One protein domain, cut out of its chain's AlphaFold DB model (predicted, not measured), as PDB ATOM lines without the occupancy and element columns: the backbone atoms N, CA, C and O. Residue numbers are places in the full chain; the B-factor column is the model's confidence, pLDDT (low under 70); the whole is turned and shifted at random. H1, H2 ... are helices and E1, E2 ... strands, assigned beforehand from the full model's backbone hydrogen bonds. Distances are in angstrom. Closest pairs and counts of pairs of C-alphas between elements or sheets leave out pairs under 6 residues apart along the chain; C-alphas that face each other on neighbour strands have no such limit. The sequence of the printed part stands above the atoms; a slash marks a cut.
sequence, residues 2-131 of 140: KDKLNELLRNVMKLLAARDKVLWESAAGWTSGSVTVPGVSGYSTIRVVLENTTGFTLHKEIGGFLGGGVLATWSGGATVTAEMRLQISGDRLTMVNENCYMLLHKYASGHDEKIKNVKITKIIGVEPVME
ATOM      1  N   LYS A   2      68.611  -0.187  50.333       80.44
ATOM      2  CA  LYS A   2      68.525  -0.897  49.041       80.44
ATOM      3  C   LYS A   2      68.302  -2.414  49.177       80.44
ATOM      4  O   LYS A   2      67.473  -2.961  48.466       80.44
ATOM      5  N   ASP A   3      68.951  -3.070  50.137       87.12
ATOM      6  CA  ASP A   3      68.843  -4.534  50.281       87.12
ATOM      7  C   ASP A   3      67.462  -4.996  50.754       87.12
ATOM      8  O   ASP A   3      66.915  -5.949  50.205       87.12
ATOM      9  N   LYS A   4      66.850  -4.251  51.686       88.50
ATOM     10  CA  LYS A   4      65.475  -4.499  52.152       88.50
ATOM     11  C   LYS A   4      64.451  -4.305  51.032       88.50
ATOM     12  O   LYS A   4      63.502  -5.072  50.920       88.50
ATOM     13  N   LEU A   5      64.661  -3.297  50.181       91.38
ATOM     14  CA  LEU A   5      63.817  -3.070  49.009       91.38
ATOM     15  C   LEU A   5      63.949  -4.217  47.997       91.38
ATOM     16  O   LEU A   5      62.945  -4.731  47.515       91.38
ATOM     17  N   ASN A   6      65.176  -4.659  47.715       92.56
ATOM     18  CA  ASN A   6      65.431  -5.769  46.797       92.56
ATOM     19  C   ASN A   6      64.841  -7.091  47.305       92.56
ATOM     20  O   ASN A   6      64.351  -7.901  46.519       92.56
ATOM     21  N   GLU A   7      64.885  -7.331  48.613       90.31
ATOM     22  CA  GLU A   7      64.244  -8.484  49.242       90.31
ATOM     23  C   GLU A   7      62.718  -8.432  49.117       90.31
ATOM     24  O   GLU A   7      62.116  -9.392  48.636       90.31
ATOM     25  N   LEU A   8      62.103  -7.293  49.446       90.06
ATOM     26  CA  LEU A   8      60.662  -7.099  49.295       90.06
ATOM     27  C   LEU A   8      60.210  -7.331  47.847       90.06
ATOM     28  O   LEU A   8      59.261  -8.075  47.613       90.06
ATOM     29  N   LEU A   9      60.917  -6.747  46.875       92.75
ATOM     30  CA  LEU A   9      60.613  -6.921  45.454       92.75
ATOM     31  C   LEU A   9      60.703  -8.392  45.037       92.75
ATOM     32  O   LEU A   9      59.797  -8.895  44.379       92.75
ATOM     33  N   ARG A  10      61.744  -9.118  45.468       91.94
ATOM     34  CA  ARG A  10      61.856 -10.561  45.198       91.94
ATOM     35  C   ARG A  10      60.681 -11.344  45.774       91.94
ATOM     36  O   ARG A  10      60.169 -12.240  45.108       91.94
ATOM     37  N   ASN A  11      60.239 -11.002  46.976       90.44
ATOM     38  CA  ASN A  11      59.132 -11.682  47.640       90.44
ATOM     39  C   ASN A  11      57.798 -11.423  46.929       90.44
ATOM     40  O   ASN A  11      57.058 -12.368  46.662       90.44
ATOM     41  N   VAL A  12      57.537 -10.176  46.525       91.88
ATOM     42  CA  VAL A  12      56.363  -9.821  45.711       91.88
ATOM     43  C   VAL A  12      56.375 -10.577  44.384       91.88
ATOM     44  O   VAL A  12      55.373 -11.183  44.016       91.88
ATOM     45  N   MET A  13      57.517 -10.626  43.694       93.69
ATOM     46  CA  MET A  13      57.635 -11.343  42.420       93.69
ATOM     47  C   MET A  13      57.389 -12.849  42.575       93.69
ATOM     48  O   MET A  13      56.714 -13.442  41.737       93.69
ATOM     49  N   LYS A  14      57.868 -13.469  43.664       92.62
ATOM     50  CA  LYS A  14      57.568 -14.879  43.975       92.62
ATOM     51  C   LYS A  14      56.073 -15.116  44.189       92.62
ATOM     52  O   LYS A  14      55.550 -16.107  43.691       92.62
ATOM     53  N   LEU A  15      55.389 -14.220  44.903       91.75
ATOM     54  CA  LEU A  15      53.946 -14.329  45.142       91.75
ATOM     55  C   LEU A  15      53.141 -14.170  43.855       91.75
ATOM     56  O   LEU A  15      52.248 -14.973  43.594       91.75
ATOM     57  N   LEU A  16      53.489 -13.184  43.027       93.19
ATOM     58  CA  LEU A  16      52.848 -12.980  41.729       93.19
ATOM     59  C   LEU A  16      53.051 -14.186  40.808       93.19
ATOM     60  O   LEU A  16      52.100 -14.633  40.182       93.19
ATOM     61  N   ALA A  17      54.259 -14.757  40.776       93.62
ATOM     62  CA  ALA A  17      54.558 -15.946  39.977       93.62
ATOM     63  C   ALA A  17      53.888 -17.232  40.501       93.62
ATOM     64  O   ALA A  17      53.790 -18.217  39.767       93.62
ATOM     65  N   ALA A  18      53.479 -17.257  41.771       94.94
ATOM     66  CA  ALA A  18      52.758 -18.378  42.362       94.94
ATOM     67  C   ALA A  18      51.248 -18.311  42.081       94.94
ATOM     68  O   ALA A  18      50.603 -19.350  41.997       94.94
ATOM     69  N   ARG A  19      50.668 -17.117  41.912       95.38
ATOM     70  CA  ARG A  19      49.231 -16.970  41.637       95.38
ATOM     71  C   ARG A  19      48.843 -17.550  40.279       95.38
ATOM     72  O   ARG A  19      49.567 -17.405  39.298       95.38
ATOM     73  N   ASP A  20      47.689 -18.214  40.256       95.62
ATOM     74  CA  ASP A  20      47.103 -18.896  39.095       95.62
ATOM     75  C   ASP A  20      48.068 -19.855  38.368       95.62
ATOM     76  O   ASP A  20      47.949 -20.120  37.167       95.62
ATOM     77  N   LYS A  21      49.030 -20.424  39.103       96.31
ATOM     78  CA  LYS A  21      50.036 -21.331  38.551       96.31
ATOM     79  C   LYS A  21      49.454 -22.725  38.349       96.31
ATOM     80  O   LYS A  21      48.936 -23.329  39.284       96.31
ATOM     81  N   VAL A  22      49.627 -23.295  37.156       97.56
ATOM     82  CA  VAL A  22      49.347 -24.720  36.921       97.56
ATOM     83  C   VAL A  22      50.348 -25.563  37.713       97.56
ATOM     84  O   VAL A  22      51.556 -25.483  37.489       97.56
ATOM     85  N   LEU A  23      49.844 -26.350  38.661       98.00
ATOM     86  CA  LEU A  23      50.649 -27.225  39.520       98.00
ATOM     87  C   LEU A  23      50.681 -28.661  39.003       98.00
ATOM     88  O   LEU A  23      51.652 -29.381  39.217       98.00
ATOM     89  N   TRP A  24      49.607 -29.081  38.339       98.19
ATOM     90  CA  TRP A  24      49.479 -30.414  37.772       98.19
ATOM     91  C   TRP A  24      48.481 -30.410  36.618       98.19
ATOM     92  O   TRP A  24      47.474 -29.701  36.662       98.19
ATOM     93  N   GLU A  25      48.760 -31.213  35.595       97.12
ATOM     94  CA  GLU A  25      47.904 -31.414  34.428       97.12
ATOM     95  C   GLU A  25      48.101 -32.836  33.897       97.12
ATOM     96  O   GLU A  25      49.220 -33.349  33.874       97.12
ATOM     97  N   SER A  26      47.013 -33.487  33.487       95.12
ATOM     98  CA  SER A  26      47.048 -34.825  32.899       95.12
ATOM     99  C   SER A  26      45.937 -34.993  31.875       95.12
ATOM    100  O   SER A  26      44.761 -34.806  32.192       95.12
ATOM    101  N   ALA A  27      46.306 -35.439  30.672       90.94
ATOM    102  CA  ALA A  27      45.352 -35.788  29.623       90.94
ATOM    103  C   ALA A  27      44.501 -37.018  29.985       90.94
ATOM    104  O   ALA A  27      43.341 -37.097  29.602       90.94
ATOM    105  N   ALA A  28      45.055 -37.965  30.753       90.75
ATOM    106  CA  ALA A  28      44.314 -39.141  31.217       90.75
ATOM    107  C   ALA A  28      43.328 -38.808  32.353       90.75
ATOM    108  O   ALA A  28      42.381 -39.556  32.596       90.75
ATOM    109  N   GLY A  29      43.547 -37.680  33.038       91.19
ATOM    110  CA  GLY A  29      42.786 -37.270  34.209       91.19
ATOM    111  C   GLY A  29      43.074 -38.109  35.458       91.19
ATOM    112  O   GLY A  29      43.762 -39.128  35.429       91.19
ATOM    113  N   TRP A  30      42.554 -37.642  36.587       91.06
ATOM    114  CA  TRP A  30      42.613 -38.309  37.882       91.06
ATOM    115  C   TRP A  30      41.187 -38.497  38.406       91.06
ATOM    116  O   TRP A  30      40.441 -37.524  38.503       91.06
ATOM    117  N   THR A  31      40.802 -39.743  38.702       87.12
ATOM    118  CA  THR A  31      39.423 -40.121  39.084       87.12
ATOM    119  C   THR A  31      39.297 -40.741  40.468       87.12
ATOM    120  O   THR A  31      38.191 -40.807  40.987       87.12
ATOM    121  N   SER A  32      40.383 -41.262  41.043       87.62
ATOM    122  CA  SER A  32      40.348 -41.967  42.327       87.62
ATOM    123  C   SER A  32      41.736 -42.095  42.957       87.62
ATOM    124  O   SER A  32      42.764 -41.859  42.318       87.62
ATOM    125  N   GLY A  33      41.780 -42.474  44.236       90.62
ATOM    126  CA  GLY A  33      43.032 -42.684  44.959       90.62
ATOM    127  C   GLY A  33      43.788 -41.380  45.196       90.62
ATOM    128  O   GLY A  33      43.190 -40.381  45.595       90.62
ATOM    129  N   SER A  34      45.101 -41.390  44.963       94.00
ATOM    130  CA  SER A  34      45.970 -40.236  45.207       94.00
ATOM    131  C   SER A  34      46.772 -39.826  43.980       94.00
ATOM    132  O   SER A  34      47.146 -40.668  43.168       94.00
ATOM    133  N   VAL A  35      47.157 -38.552  43.942       96.06
ATOM    134  CA  VAL A  35      48.137 -38.012  42.999       96.06
ATOM    135  C   VAL A  35      49.113 -37.079  43.716       96.06
ATOM    136  O   VAL A  35      48.759 -36.409  44.687       96.06
ATOM    137  N   THR A  36      50.359 -37.040  43.250       97.69
ATOM    138  CA  THR A  36      51.347 -36.057  43.709       97.69
ATOM    139  C   THR A  36      51.239 -34.794  42.859       97.69
ATOM    140  O   THR A  36      51.358 -34.858  41.637       97.69
ATOM    141  N   VAL A  37      51.046 -33.652  43.516       97.81
ATOM    142  CA  VAL A  37      50.929 -32.319  42.914       97.81
ATOM    143  C   VAL A  37      52.025 -31.440  43.517       97.81
ATOM    144  O   VAL A  37      51.822 -30.851  44.581       97.81
ATOM    145  N   PRO A  38      53.210 -31.364  42.888       96.81
ATOM    146  CA  PRO A  38      54.343 -30.640  43.454       96.81
ATOM    147  C   PRO A  38      54.003 -29.185  43.808       96.81
ATOM    148  O   PRO A  38      53.471 -28.433  42.990       96.81
ATOM    149  N   GLY A  39      54.320 -28.780  45.038       95.06
ATOM    150  CA  GLY A  39      54.100 -27.432  45.556       95.06
ATOM    151  C   GLY A  39      52.667 -27.101  45.983       95.06
ATOM    152  O   GLY A  39      52.428 -25.971  46.411       95.06
ATOM    153  N   VAL A  40      51.707 -28.034  45.914       97.31
ATOM    154  CA  VAL A  40      50.306 -27.762  46.296       97.31
ATOM    155  C   VAL A  40      50.141 -27.407  47.771       97.31
ATOM    156  O   VAL A  40      49.273 -26.611  48.129       97.31
ATOM    157  N   SER A  41      51.013 -27.926  48.639       95.50
ATOM    158  CA  SER A  41      51.014 -27.582  50.064       95.50
ATOM    159  C   SER A  41      51.245 -26.090  50.331       95.50
ATOM    160  O   SER A  41      50.818 -25.591  51.380       95.50
ATOM    161  N   GLY A  42      51.854 -25.378  49.376       95.75
ATOM    162  CA  GLY A  42      52.119 -23.944  49.415       95.75
ATOM    163  C   GLY A  42      50.914 -23.048  49.126       95.75
ATOM    164  O   GLY A  42      51.077 -21.834  49.141       95.75
ATOM    165  N   TYR A  43      49.724 -23.606  48.886       97.38
ATOM    166  CA  TYR A  43      48.512 -22.847  48.561       97.38
ATOM    167  C   TYR A  43      47.437 -23.010  49.633       97.38
ATOM    168  O   TYR A  43      47.287 -24.086  50.216       97.38
ATOM    169  N   SER A  44      46.697 -21.932  49.905       96.94
ATOM    170  CA  SER A  44      45.480 -21.937  50.728       96.94
ATOM    171  C   SER A  44      44.234 -22.154  49.875       96.94
ATOM    172  O   SER A  44      43.206 -22.585  50.384       96.94
ATOM    173  N   THR A  45      44.327 -21.883  48.575       97.62
ATOM    174  CA  THR A  45      43.232 -22.065  47.626       97.62
ATOM    175  C   THR A  45      43.767 -22.658  46.332       97.62
ATOM    176  O   THR A  45      44.765 -22.177  45.789       97.62
ATOM    177  N   ILE A  46      43.081 -23.676  45.820       97.56
ATOM    178  CA  ILE A  46      43.364 -24.285  44.518       97.56
ATOM    179  C   ILE A  46      42.107 -24.278  43.654       97.56
ATOM    180  O   ILE A  46      40.994 -24.273  44.165       97.56
ATOM    181  N   ARG A  47      42.271 -24.321  42.337       95.62
ATOM    182  CA  ARG A  47      41.193 -24.591  41.387       95.62
ATOM    183  C   ARG A  47      41.432 -25.947  40.749       95.62
ATOM    184  O   ARG A  47      42.524 -26.212  40.248       95.62
ATOM    185  N   VAL A  48      40.407 -26.784  40.748       92.75
ATOM    186  CA  VAL A  48      40.396 -28.066  40.035       92.75
ATOM    187  C   VAL A  48      39.632 -27.882  38.737       92.75
ATOM    188  O   VAL A  48      38.551 -27.310  38.764       92.75
ATOM    189  N   VAL A  49      40.177 -28.327  37.608       91.62
ATOM    190  CA  VAL A  49      39.485 -28.332  36.308       91.62
ATOM    191  C   VAL A  49      39.100 -29.760  35.968       91.62
ATOM    192  O   VAL A  49      39.869 -30.687  36.230       91.62
ATOM    193  N   LEU A  50      37.910 -29.922  35.401       86.75
ATOM    194  CA  LEU A  50      37.327 -31.216  35.086       86.75
ATOM    195  C   LEU A  50      37.314 -31.454  33.565       86.75
ATOM    196  O   LEU A  50      37.284 -30.497  32.799       86.75
ATOM    197  N   GLU A  51      37.324 -32.714  33.118       82.50
ATOM    198  CA  GLU A  51      37.427 -33.086  31.686       82.50
ATOM    199  C   GLU A  51      36.343 -32.459  30.787       82.50
ATOM    200  O   GLU A  51      36.649 -32.043  29.675       82.50
ATOM    201  N   ASN A  52      35.099 -32.344  31.266       72.31
ATOM    202  CA  ASN A  52      33.942 -31.960  30.440       72.31
ATOM    203  C   ASN A  52      33.206 -30.709  30.938       72.31
ATOM    204  O   ASN A  52      32.072 -30.451  30.539       72.31
ATOM    205  N   THR A  53      33.786 -29.958  31.872       72.12
ATOM    206  CA  THR A  53      33.105 -28.813  32.486       72.12
ATOM    207  C   THR A  53      34.100 -27.817  33.066       72.12
ATOM    208  O   THR A  53      35.294 -28.094  33.202       72.12
ATOM    209  N   THR A  54      33.605 -26.633  33.412       75.06
ATOM    210  CA  THR A  54      34.383 -25.645  34.147       75.06
ATOM    211  C   THR A  54      34.783 -26.198  35.507       75.06
ATOM    212  O   THR A  54      34.022 -26.881  36.186       75.06
ATOM    213  N   GLY A  55      36.005 -25.881  35.906       82.00
ATOM    214  CA  GLY A  55      36.491 -26.184  37.237       82.00
ATOM    215  C   GLY A  55      35.794 -25.398  38.343       82.00
ATOM    216  O   GLY A  55      35.057 -24.449  38.084       82.00
ATOM    217  N   PHE A  56      36.106 -25.736  39.587       88.50
ATOM    218  CA  PHE A  56      35.713 -24.949  40.753       88.50
ATOM    219  C   PHE A  56      36.865 -24.837  41.748       88.50
ATOM    220  O   PHE A  56      37.901 -25.500  41.636       88.50
ATOM    221  N   THR A  57      36.701 -23.917  42.686       93.75
ATOM    222  CA  THR A  57      37.712 -23.578  43.677       93.75
ATOM    223  C   THR A  57      37.533 -24.440  44.921       93.75
ATOM    224  O   THR A  57      36.410 -24.660  45.374       93.75
ATOM    225  N   LEU A  58      38.643 -24.915  45.479       94.31
ATOM    226  CA  LEU A  58      38.706 -25.570  46.776       94.31
ATOM    227  C   LEU A  58      39.553 -24.730  47.726       94.31
ATOM    228  O   LEU A  58      40.650 -24.283  47.376       94.31
ATOM    229  N   HIS A  59      39.059 -24.571  48.944       96.81
ATOM    230  CA  HIS A  59      39.733 -23.872  50.024       96.81
ATOM    231  C   HIS A  59      40.368 -24.880  50.972       96.81
ATOM    232  O   HIS A  59      39.842 -25.971  51.193       96.81
ATOM    233  N   LYS A  60      41.544 -24.537  51.487       95.12
ATOM    234  CA  LYS A  60      42.273 -25.377  52.424       95.12
ATOM    235  C   LYS A  60      41.581 -25.351  53.779       95.12
ATOM    236  O   LYS A  60      41.390 -24.293  54.363       95.12
ATOM    237  N   GLU A  61      41.287 -26.537  54.272       92.31
ATOM    238  CA  GLU A  61      40.689 -26.815  55.568       92.31
ATOM    239  C   GLU A  61      41.621 -27.729  56.373       92.31
ATOM    240  O   GLU A  61      42.666 -28.189  55.890       92.31
ATOM    241  N   ILE A  62      41.248 -28.033  57.616       89.81
ATOM    242  CA  ILE A  62      42.002 -28.977  58.448       89.81
ATOM    243  C   ILE A  62      42.091 -30.335  57.729       89.81
ATOM    244  O   ILE A  62      41.091 -31.018  57.514       89.81
ATOM    245  N   GLY A  63      43.314 -30.726  57.358       87.19
ATOM    246  CA  GLY A  63      43.619 -32.017  56.733       87.19
ATOM    247  C   GLY A  63      43.360 -32.114  55.225       87.19
ATOM    248  O   GLY A  63      43.549 -33.192  54.657       87.19
ATOM    249  N   GLY A  64      42.954 -31.035  54.545       93.12
ATOM    250  CA  GLY A  64      42.588 -31.141  53.134       93.12
ATOM    251  C   GLY A  64      42.181 -29.849  52.445       93.12
ATOM    252  O   GLY A  64      42.375 -28.753  52.950       93.12
ATOM    253  N   PHE A  65      41.589 -30.013  51.273       94.38
ATOM    254  CA  PHE A  65      40.863 -28.996  50.539       94.38
ATOM    255  C   PHE A  65      39.398 -29.404  50.446       94.38
ATOM    256  O   PHE A  65      39.089 -30.573  50.198       94.38
ATOM    257  N   LEU A  66      38.506 -28.441  50.627       91.88
ATOM    258  CA  LEU A  66      37.070 -28.599  50.464       91.88
ATOM    259  C   LEU A  66      36.546 -27.465  49.595       91.88
ATOM    260  O   LEU A  66      36.962 -26.315  49.716       91.88
ATOM    261  N   GLY A  67      35.618 -27.788  48.717       89.44
ATOM    262  CA  GLY A  67      34.928 -26.787  47.933       89.44
ATOM    263  C   GLY A  67      33.930 -27.423  47.000       89.44
ATOM    264  O   GLY A  67      33.644 -28.619  47.064       89.44
ATOM    265  N   GLY A  68      33.392 -26.593  46.130       84.38
ATOM    266  CA  GLY A  68      32.282 -26.971  45.292       84.38
ATOM    267  C   GLY A  68      31.810 -25.802  44.460       84.38
ATOM    268  O   GLY A  68      32.360 -24.701  44.518       84.38
ATOM    269  N   GLY A  69      30.776 -26.046  43.676       80.75
ATOM    270  CA  GLY A  69      30.189 -25.014  42.847       80.75
ATOM    271  C   GLY A  69      28.943 -25.495  42.138       80.75
ATOM    272  O   GLY A  69      28.668 -26.692  42.051       80.75
ATOM    273  N   VAL A  70      28.198 -24.530  41.617       78.12
ATOM    274  CA  VAL A  70      27.116 -24.787  40.676       78.12
ATOM    275  C   VAL A  70      27.720 -24.749  39.280       78.12
ATOM    276  O   VAL A  70      28.271 -23.733  38.861       78.12
ATOM    277  N   LEU A  71      27.647 -25.868  38.574       73.19
ATOM    278  CA  LEU A  71      28.045 -25.979  37.184       73.19
ATOM    279  C   LEU A  71      26.814 -25.712  36.317       73.19
ATOM    280  O   LEU A  71      25.730 -26.258  36.558       73.19
ATOM    281  N   ALA A  72      26.989 -24.831  35.331       65.12
ATOM    282  CA  ALA A  72      25.933 -24.477  34.396       65.12
ATOM    283  C   ALA A  72      25.451 -25.707  33.612       65.12
ATOM    284  O   ALA A  72      26.165 -26.698  33.455       65.12
ATOM    285  N   THR A  73      24.208 -25.605  33.158       56.62
ATOM    286  CA  THR A  73      23.343 -26.668  32.654       56.62
ATOM    287  C   THR A  73      24.034 -27.745  31.819       56.62
ATOM    288  O   THR A  73      24.523 -27.490  30.719       56.62
ATOM    289  N   TRP A  74      23.960 -28.993  32.292       56.28
ATOM    290  CA  TRP A  74      24.059 -30.145  31.396       56.28
ATOM    291  C   TRP A  74      22.796 -30.134  30.521       56.28
ATOM    292  O   TRP A  74      21.720 -29.749  30.989       56.28
ATOM    293  N   SER A  75      22.916 -30.479  29.239       54.50
ATOM    294  CA  SER A  75      21.826 -30.429  28.248       54.50
ATOM    295  C   SER A  75      20.464 -30.854  28.828       54.50
ATOM    296  O   SER A  75      20.366 -31.934  29.410       54.50
ATOM    297  N   GLY A  76      19.421 -30.033  28.645       59.50
ATOM    298  CA  GLY A  76      18.053 -30.344  29.096       59.50
ATOM    299  C   GLY A  76      17.546 -29.578  30.326       59.50
ATOM    300  O   GLY A  76      16.499 -29.937  30.851       59.50
ATOM    301  N   GLY A  77      18.241 -28.527  30.781       60.88
ATOM    302  CA  GLY A  77      17.763 -27.662  31.875       60.88
ATOM    303  C   GLY A  77      18.112 -28.151  33.285       60.88
ATOM    304  O   GLY A  77      17.599 -27.605  34.258       60.88
ATOM    305  N   ALA A  78      18.992 -29.147  33.401       67.75
ATOM    306  CA  ALA A  78      19.448 -29.682  34.679       67.75
ATOM    307  C   ALA A  78      20.635 -28.883  35.232       67.75
ATOM    308  O   ALA A  78      21.623 -28.676  34.529       67.75
ATOM    309  N   THR A  79      20.579 -28.490  36.502       73.19
ATOM    310  CA  THR A  79      21.697 -27.834  37.201       73.19
ATOM    311  C   THR A  79      22.578 -28.893  37.855       73.19
ATOM    312  O   THR A  79      22.060 -29.838  38.437       73.19
ATOM    313  N   VAL A  80      23.905 -28.764  37.816       75.56
ATOM    314  CA  VAL A  80      24.800 -29.679  38.549       75.56
ATOM    315  C   VAL A  80      25.413 -28.929  39.720       75.56
ATOM    316  O   VAL A  80      25.997 -27.868  39.536       75.56
ATOM    317  N   THR A  81      25.323 -29.476  40.928       79.06
ATOM    318  CA  THR A  81      26.123 -29.005  42.064       79.06
ATOM    319  C   THR A  81      27.241 -29.994  42.321       79.06
ATOM    320  O   THR A  81      26.992 -31.191  42.445       79.06
ATOM    321  N   ALA A  82      28.466 -29.504  42.426       78.62
ATOM    322  CA  ALA A  82      29.623 -30.309  42.764       78.62
ATOM    323  C   ALA A  82      30.084 -30.001  44.187       78.62
ATOM    324  O   ALA A  82      30.174 -28.835  44.563       78.62
ATOM    325  N   GLU A  83      30.427 -31.042  44.936       83.12
ATOM    326  CA  GLU A  83      31.226 -30.968  46.153       83.12
ATOM    327  C   GLU A  83      32.446 -31.881  45.985       83.12
ATOM    328  O   GLU A  83      32.341 -33.034  45.550       83.12
ATOM    329  N   MET A  84      33.622 -31.369  46.335       86.00
ATOM    330  CA  MET A  84      34.858 -32.136  46.327       86.00
ATOM    331  C   MET A  84      35.628 -31.918  47.615       86.00
ATOM    332  O   MET A  84      35.896 -30.787  48.025       86.00
ATOM    333  N   ARG A  85      36.066 -33.035  48.193       89.19
ATOM    334  CA  ARG A  85      37.029 -33.059  49.283       89.19
ATOM    335  C   ARG A  85      38.276 -33.823  48.859       89.19
ATOM    336  O   ARG A  85      38.200 -34.985  48.457       89.19
ATOM    337  N   LEU A  86      39.423 -33.176  49.010       92.12
ATOM    338  CA  LEU A  86      40.739 -33.773  48.818       92.12
ATOM    339  C   LEU A  86      41.477 -33.759  50.154       92.12
ATOM    340  O   LEU A  86      41.635 -32.704  50.753       92.12
ATOM    341  N   GLN A  87      41.953 -34.901  50.630       94.69
ATOM    342  CA  GLN A  87      42.922 -34.934  51.725       94.69
ATOM    343  C   GLN A  87      44.299 -34.533  51.207       94.69
ATOM    344  O   GLN A  87      44.640 -34.851  50.069       94.69
ATOM    345  N   ILE A  88      45.096 -33.872  52.045       95.50
ATOM    346  CA  ILE A  88      46.475 -33.498  51.716       95.50
ATOM    347  C   ILE A  88      47.464 -34.059  52.738       95.50
ATOM    348  O   ILE A  88      47.277 -33.916  53.944       95.50
ATOM    349  N   SER A  89      48.547 -34.658  52.243       95.88
ATOM    350  CA  SER A  89      49.722 -35.037  53.027       95.88
ATOM    351  C   SER A  89      50.983 -34.636  52.265       95.88
ATOM    352  O   SER A  89      51.295 -35.206  51.218       95.88
ATOM    353  N   GLY A  90      51.677 -33.600  52.746       94.38
ATOM    354  CA  GLY A  90      52.723 -32.935  51.965       94.38
ATOM    355  C   GLY A  90      52.155 -32.431  50.636       94.38
ATOM    356  O   GLY A  90      51.155 -31.723  50.630       94.38
ATOM    357  N   ASP A  91      52.751 -32.854  49.524       96.56
ATOM    358  CA  ASP A  91      52.286 -32.535  48.167       96.56
ATOM    359  C   ASP A  91      51.421 -33.642  47.535       96.56
ATOM    360  O   ASP A  91      51.150 -33.635  46.333       96.56
ATOM    361  N   ARG A  92      50.982 -34.624  48.327       97.25
ATOM    362  CA  ARG A  92      50.098 -35.698  47.869       97.25
ATOM    363  C   ARG A  92      48.650 -35.355  48.193       97.25
ATOM    364  O   ARG A  92      48.307 -35.175  49.361       97.25
ATOM    365  N   LEU A  93      47.809 -35.319  47.166       96.00
ATOM    366  CA  LEU A  93      46.362 -35.188  47.297       96.00
ATOM    367  C   LEU A  93      45.702 -36.561  47.191       96.00
ATOM    368  O   LEU A  93      46.103 -37.372  46.361       96.00
ATOM    369  N   THR A  94      44.669 -36.801  47.990       94.00
ATOM    370  CA  THR A  94      43.875 -38.037  47.968       94.00
ATOM    371  C   THR A  94      42.397 -37.692  47.873       94.00
ATOM    372  O   THR A  94      41.905 -36.895  48.668       94.00
ATOM    373  N   MET A  95      41.676 -38.288  46.923       89.56
ATOM    374  CA  MET A  95      40.224 -38.127  46.843       89.56
ATOM    375  C   MET A  95      39.552 -38.826  48.022       89.56
ATOM    376  O   MET A  95      39.784 -40.012  48.261       89.56
ATOM    377  N   VAL A  96      38.701 -38.106  48.748       84.88
ATOM    378  CA  VAL A  96      37.910 -38.690  49.835       84.88
ATOM    379  C   VAL A  96      36.641 -39.316  49.256       84.88
ATOM    380  O   VAL A  96      35.969 -38.696  48.439       84.88
ATOM    381  N   ASN A  97      36.293 -40.527  49.704       68.94
ATOM    382  CA  ASN A  97      35.089 -41.272  49.302       68.94
ATOM    383  C   ASN A  97      34.996 -41.622  47.801       68.94
ATOM    384  O   ASN A  97      33.905 -41.655  47.236       68.94
ATOM    385  N   GLU A  98      36.143 -41.895  47.170       61.34
ATOM    386  CA  GLU A  98      36.291 -42.422  45.800       61.34
ATOM    387  C   GLU A  98      35.717 -41.575  44.652       61.34
ATOM    388  O   GLU A  98      35.904 -41.954  43.502       61.34
ATOM    389  N   ASN A  99      35.074 -40.432  44.906       57.16
ATOM    390  CA  ASN A  99      34.595 -39.530  43.859       57.16
ATOM    391  C   ASN A  99      34.443 -38.087  44.361       57.16
ATOM    392  O   ASN A  99      34.048 -37.832  45.497       57.16
ATOM    393  N   CYS A 100      34.643 -37.138  43.446       61.00
ATOM    394  CA  CYS A 100      33.937 -35.863  43.497       61.00
ATOM    395  C   CYS A 100      32.432 -36.153  43.467       61.00
ATOM    396  O   CYS A 100      31.948 -36.740  42.496       61.00
ATOM    397  N   TYR A 101      31.678 -35.762  44.493       64.12
ATOM    398  CA  TYR A 101      30.227 -35.891  44.437       64.12
ATOM    399  C   TYR A 101      29.683 -34.753  43.582       64.12
ATOM    400  O   TYR A 101      29.544 -33.621  44.034       64.12
ATOM    401  N   MET A 102      29.388 -35.050  42.321       68.69
ATOM    402  CA  MET A 102      28.549 -34.185  41.501       68.69
ATOM    403  C   MET A 102      27.113 -34.687  41.606       68.69
ATOM    404  O   MET A 102      26.793 -35.798  41.175       68.69
ATOM    405  N   LEU A 103      26.269 -33.872  42.227       68.00
ATOM    406  CA  LEU A 103      24.830 -34.068  42.303       68.00
ATOM    407  C   LEU A 103      24.190 -33.362  41.112       68.00
ATOM    408  O   LEU A 103      24.347 -32.152  40.929       68.00
ATOM    409  N   LEU A 104      23.479 -34.129  40.296       66.94
ATOM    410  CA  LEU A 104      22.694 -33.598  39.194       66.94
ATOM    411  C   LEU A 104      21.272 -33.290  39.683       66.94
ATOM    412  O   LEU A 104      20.553 -34.177  40.135       66.94
ATOM    413  N   HIS A 105      20.855 -32.036  39.538       66.75
ATOM    414  CA  HIS A 105      19.493 -31.563  39.779       66.75
ATOM    415  C   HIS A 105      18.735 -31.582  38.455       66.75
ATOM    416  O   HIS A 105      18.751 -30.603  37.707       66.75
ATOM    417  N   LYS A 106      18.103 -32.717  38.127       56.12
ATOM    418  CA  LYS A 106      17.333 -32.855  36.877       56.12
ATOM    419  C   LYS A 106      16.027 -32.050  36.896       56.12
ATOM    420  O   LYS A 106      15.633 -31.566  35.844       56.12
ATOM    421  N   TYR A 107      15.399 -31.869  38.064       56.78
ATOM    422  CA  TYR A 107      14.150 -31.114  38.264       56.78
ATOM    423  C   TYR A 107      14.062 -30.585  39.706       56.78
ATOM    424  O   TYR A 107      14.784 -31.068  40.574       56.78
ATOM    425  N   ALA A 108      13.144 -29.645  39.974       57.09
ATOM    426  CA  ALA A 108      12.945 -28.942  41.255       57.09
ATOM    427  C   ALA A 108      12.724 -29.828  42.510       57.09
ATOM    428  O   ALA A 108      12.556 -29.294  43.603       57.09
ATOM    429  N   SER A 109      12.714 -31.158  42.382       52.09
ATOM    430  CA  SER A 109      12.462 -32.094  43.483       52.09
ATOM    431  C   SER A 109      13.246 -33.418  43.424       52.09
ATOM    432  O   SER A 109      12.915 -34.316  44.193       52.09
ATOM    433  N   GLY A 110      14.238 -33.586  42.535       55.44
ATOM    434  CA  GLY A 110      14.969 -34.861  42.383       55.44
ATOM    435  C   GLY A 110      16.489 -34.707  42.490       55.44
ATOM    436  O   GLY A 110      17.090 -34.007  41.676       55.44
ATOM    437  N   HIS A 111      17.112 -35.395  43.459       58.00
ATOM    438  CA  HIS A 111      18.576 -35.497  43.642       58.00
ATOM    439  C   HIS A 111      19.107 -36.862  43.153       58.00
ATOM    440  O   HIS A 111      20.021 -37.446  43.743       58.00
ATOM    441  N   ASP A 112      18.490 -37.422  42.115       56.22
ATOM    442  CA  ASP A 112      18.480 -38.880  41.947       56.22
ATOM    443  C   ASP A 112      19.702 -39.438  41.206       56.22
ATOM    444  O   ASP A 112      19.878 -40.654  41.130       56.22
ATOM    445  N   GLU A 113      20.585 -38.577  40.686       64.06
ATOM    446  CA  GLU A 113      21.737 -39.020  39.905       64.06
ATOM    447  C   GLU A 113      23.059 -38.440  40.415       64.06
ATOM    448  O   GLU A 113      23.322 -37.234  40.377       64.06
ATOM    449  N   LYS A 114      23.923 -39.348  40.881       68.19
ATOM    450  CA  LYS A 114      25.331 -39.067  41.166       68.19
ATOM    451  C   LYS A 114      26.121 -39.254  39.880       68.19
ATOM    452  O   LYS A 114      26.188 -40.373  39.368       68.19
ATOM    453  N   ILE A 115      26.768 -38.198  39.397       69.69
ATOM    454  CA  ILE A 115      27.724 -38.339  38.297       69.69
ATOM    455  C   ILE A 115      29.000 -38.945  38.884       69.69
ATOM    456  O   ILE A 115      29.667 -38.344  39.726       69.69
ATOM    457  N   LYS A 116      29.304 -40.173  38.468       67.88
ATOM    458  CA  LYS A 116      30.505 -40.912  38.877       67.88
ATOM    459  C   LYS A 116      31.648 -40.650  37.895       67.88
ATOM    460  O   LYS A 116      31.402 -40.267  36.754       67.88
ATOM    461  N   ASN A 117      32.882 -40.928  38.316       70.94
ATOM    462  CA  ASN A 117      34.082 -40.887  37.468       70.94
ATOM    463  C   ASN A 117      34.416 -39.495  36.917       70.94
ATOM    464  O   ASN A 117      34.878 -39.348  35.785       70.94
ATOM    465  N   VAL A 118      34.193 -38.462  37.725       78.12
ATOM    466  CA  VAL A 118      34.600 -37.103  37.377       78.12
ATOM    467  C   VAL A 118      36.122 -37.039  37.324       78.12
ATOM    468  O   VAL A 118      36.797 -37.257  38.329       78.12
ATOM    469  N   LYS A 119      36.665 -36.738  36.145       86.81
ATOM    470  CA  LYS A 119      38.107 -36.620  35.933       86.81
ATOM    471  C   LYS A 119      38.583 -35.214  36.237       86.81
ATOM    472  O   LYS A 119      38.192 -34.282  35.540       86.81
ATOM    473  N   ILE A 120      39.484 -35.081  37.207       90.94
ATOM    474  CA  ILE A 120      40.295 -33.873  37.371       90.94
ATOM    475  C   ILE A 120      41.402 -33.914  36.318       90.94
ATOM    476  O   ILE A 120      42.200 -34.848  36.303       90.94
ATOM    477  N   THR A 121      41.464 -32.916  35.445       94.19
ATOM    478  CA  THR A 121      42.472 -32.818  34.375       94.19
ATOM    479  C   THR A 121      43.553 -31.793  34.680       94.19
ATOM    480  O   THR A 121      44.648 -31.882  34.133       94.19
ATOM    481  N   LYS A 122      43.277 -30.835  35.575       96.19
ATOM    482  CA  LYS A 122      44.220 -29.777  35.954       96.19
ATOM    483  C   LYS A 122      44.010 -29.318  37.388       96.19
ATOM    484  O   LYS A 122      42.876 -29.244  37.860       96.19
ATOM    485  N   ILE A 123      45.104 -28.959  38.051       97.06
ATOM    486  CA  ILE A 123      45.115 -28.323  39.368       97.06
ATOM    487  C   ILE A 123      45.928 -27.038  39.267       97.06
ATOM    488  O   ILE A 123      47.081 -27.045  38.831       97.06
ATOM    489  N   ILE A 124      45.311 -25.933  39.670       97.88
ATOM    490  CA  ILE A 124      45.874 -24.587  39.610       97.88
ATOM    491  C   ILE A 124      45.972 -24.055  41.037       97.88
ATOM    492  O   ILE A 124      44.986 -24.072  41.770       97.88
ATOM    493  N   GLY A 125      47.146 -23.585  41.441       97.56
ATOM    494  CA  GLY A 125      47.325 -22.858  42.690       97.56
ATOM    495  C   GLY A 125      46.802 -21.435  42.536       97.56
ATOM    496  O   GLY A 125      47.312 -20.694  41.706       97.56
ATOM    497  N   VAL A 126      45.772 -21.063  43.297       97.06
ATOM    498  CA  VAL A 126      45.105 -19.757  43.159       97.06
ATOM    499  C   VAL A 126      45.678 -18.772  44.169       97.06
ATOM    500  O   VAL A 126      46.315 -17.798  43.784       97.06
ATOM    501  N   GLU A 127      45.511 -19.059  45.462       96.44
ATOM    502  CA  GLU A 127      46.008 -18.192  46.531       96.44
ATOM    503  C   GLU A 127      47.190 -18.870  47.241       96.44
ATOM    504  O   GLU A 127      46.998 -19.895  47.911       96.44
ATOM    505  N   PRO A 128      48.421 -18.357  47.071       95.56
ATOM    506  CA  PRO A 128      49.588 -18.867  47.772       95.56
ATOM    507  C   PRO A 128      49.551 -18.522  49.267       95.56
ATOM    508  O   PRO A 128      49.125 -17.444  49.672       95.56
ATOM    509  N   VAL A 129      50.090 -19.410  50.099       92.69
ATOM    510  CA  VAL A 129      50.407 -19.120  51.502       92.69
ATOM    511  C   VAL A 129      51.729 -18.360  51.533       92.69
ATOM    512  O   VAL A 129      52.770 -18.915  51.168       92.69
ATOM    513  N   MET A 130      51.698 -17.097  51.966       86.38
ATOM    514  CA  MET A 130      52.871 -16.222  51.905       86.38
ATOM    515  C   MET A 130      54.100 -16.831  52.580       86.38
ATOM    516  O   MET A 130      55.161 -16.866  51.955       86.38
ATOM    517  N   GLU A 131      53.976 -17.388  53.790       87.00
ATOM    518  CA  GLU A 131      55.137 -17.950  54.493       87.00
ATOM    519  C   GLU A 131      55.741 -19.156  53.761       87.00
ATOM    520  O   GLU A 131      56.935 -19.410  53.874       87.00
TER     521      GLU A 131
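AT A GLANCE: This is residues 2 to 131 of the 140 residues of an uncharacterized protein of Clostridiales bacterium (UniProt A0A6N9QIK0). A strongly twisted antiparallel sheet curls towards a small barrel, left open where E1 and E2 meet only through their link, and H1 leaves one end of it like a stalk, with its residues 2 to 10 sticking out free. At the end away from H1, the far parts of E5 and E6 run out of the curled part as a long hairpin, and the small hairpin E8 and E9 continues the sheet there beside E6. The printed part has 130 residues, with one named helix followed along the chain by ten named strands, E1 to E10, in one branched sheet with no single order; the class is mostly strand. The whole is only just loose, close to compact, with a radius of gyration of the C-alphas of 17.1 A, and spans 64 by 29 by 28 A, a rod whose length includes the free part of H1.

HOW THE PARTS SIT: Begin at E6, residues 78 to 89, the strand with three neighbours. On one side of it is E5, residues 64 to 74, antiparallel at 162 degrees; look for N 69 and O 82, 3.0 A apart. On the other side its pairing is staggered: E7, residues 92 to 95, pairs with E6 residues 86 to 89, N 87 and O 94 being 2.8 A apart, and E8, residues 101 to 105, pairs with E6 residues 79 to 83, N 81 and O 103 being 2.8 A apart. E7 has E6 on one side and, on the other side, the edge strand E2, residues 34 to 36, antiparallel at 154 degrees, with N 35 and O 93 at 2.9 A. E8 has E6 on one side and, on the other side, the edge strand E9, residues 113 to 115, antiparallel at 136 degrees, with N 115 and O 102 at 3.0 A. Now go back to E5: its other neighbour is E4, residues 53 to 61, with N 59 and O 66 at 2.8 A. E4 has E5 on one side and, on the other side, its antiparallel neighbour E3, residues 43 to 50, with N 48 and O 56 at 3.0 A. E3, E4, E5, E6 and E7 form a meander, each strand the antiparallel neighbour of the one before. On the other side of E3 is E10, residues 120 to 128, antiparallel at 156 degrees, with N 47 and O 124 at 2.8 A. E10 has E3 on one side and, on the other side, the edge strand E1, residues 21 to 30, with N 26 and O 121 at 2.9 A; E1 bends by 105 degrees at residue 27. H1, residues 2 to 18, only grazes the sheet, with its residues 14 to 18; its closest C-alphas to E10 are those of Ala 18 and Pro 128, 6.3 A apart. In H1 every O i to N i+4 pair is within hydrogen-bond range. E1 and E7 are apart, and so are E2 and E10.

IN THESE COORDINATES: Find C-alpha 2 at (68.525, -0.897, 49.041); from there H1 runs 24.5 A to C-alpha 18. E1 measures 18.5 A, E3 19.4 A, E4 24.4 A and E5 28.6 A from first to last C-alpha. E6, the longest strand with 12 residues, starts at C-alpha 78, (19.448, -29.682, 34.679), and covers 35.8 A. E8 measures 12.5 A and E7 10.2 A, while E2 and E9 have three residues each. E10 runs 20.5 A and ends at C-alpha 128, (49.588, -18.867, 47.772).

THE WHOLE: The C-alphas farthest apart are those of Lys 2 and Ser 109, at 64.4 A. Without residues 2 to 10 the body spans 50 by 29 by 26 A. The printed part has no cut and no long link; the links E2 to E3 and E8 to E9 are short, the others tight. The mean pLDDT of the printed part is 84.7, and residues 72 to 78 and 97 to 116 are under 70 in this model.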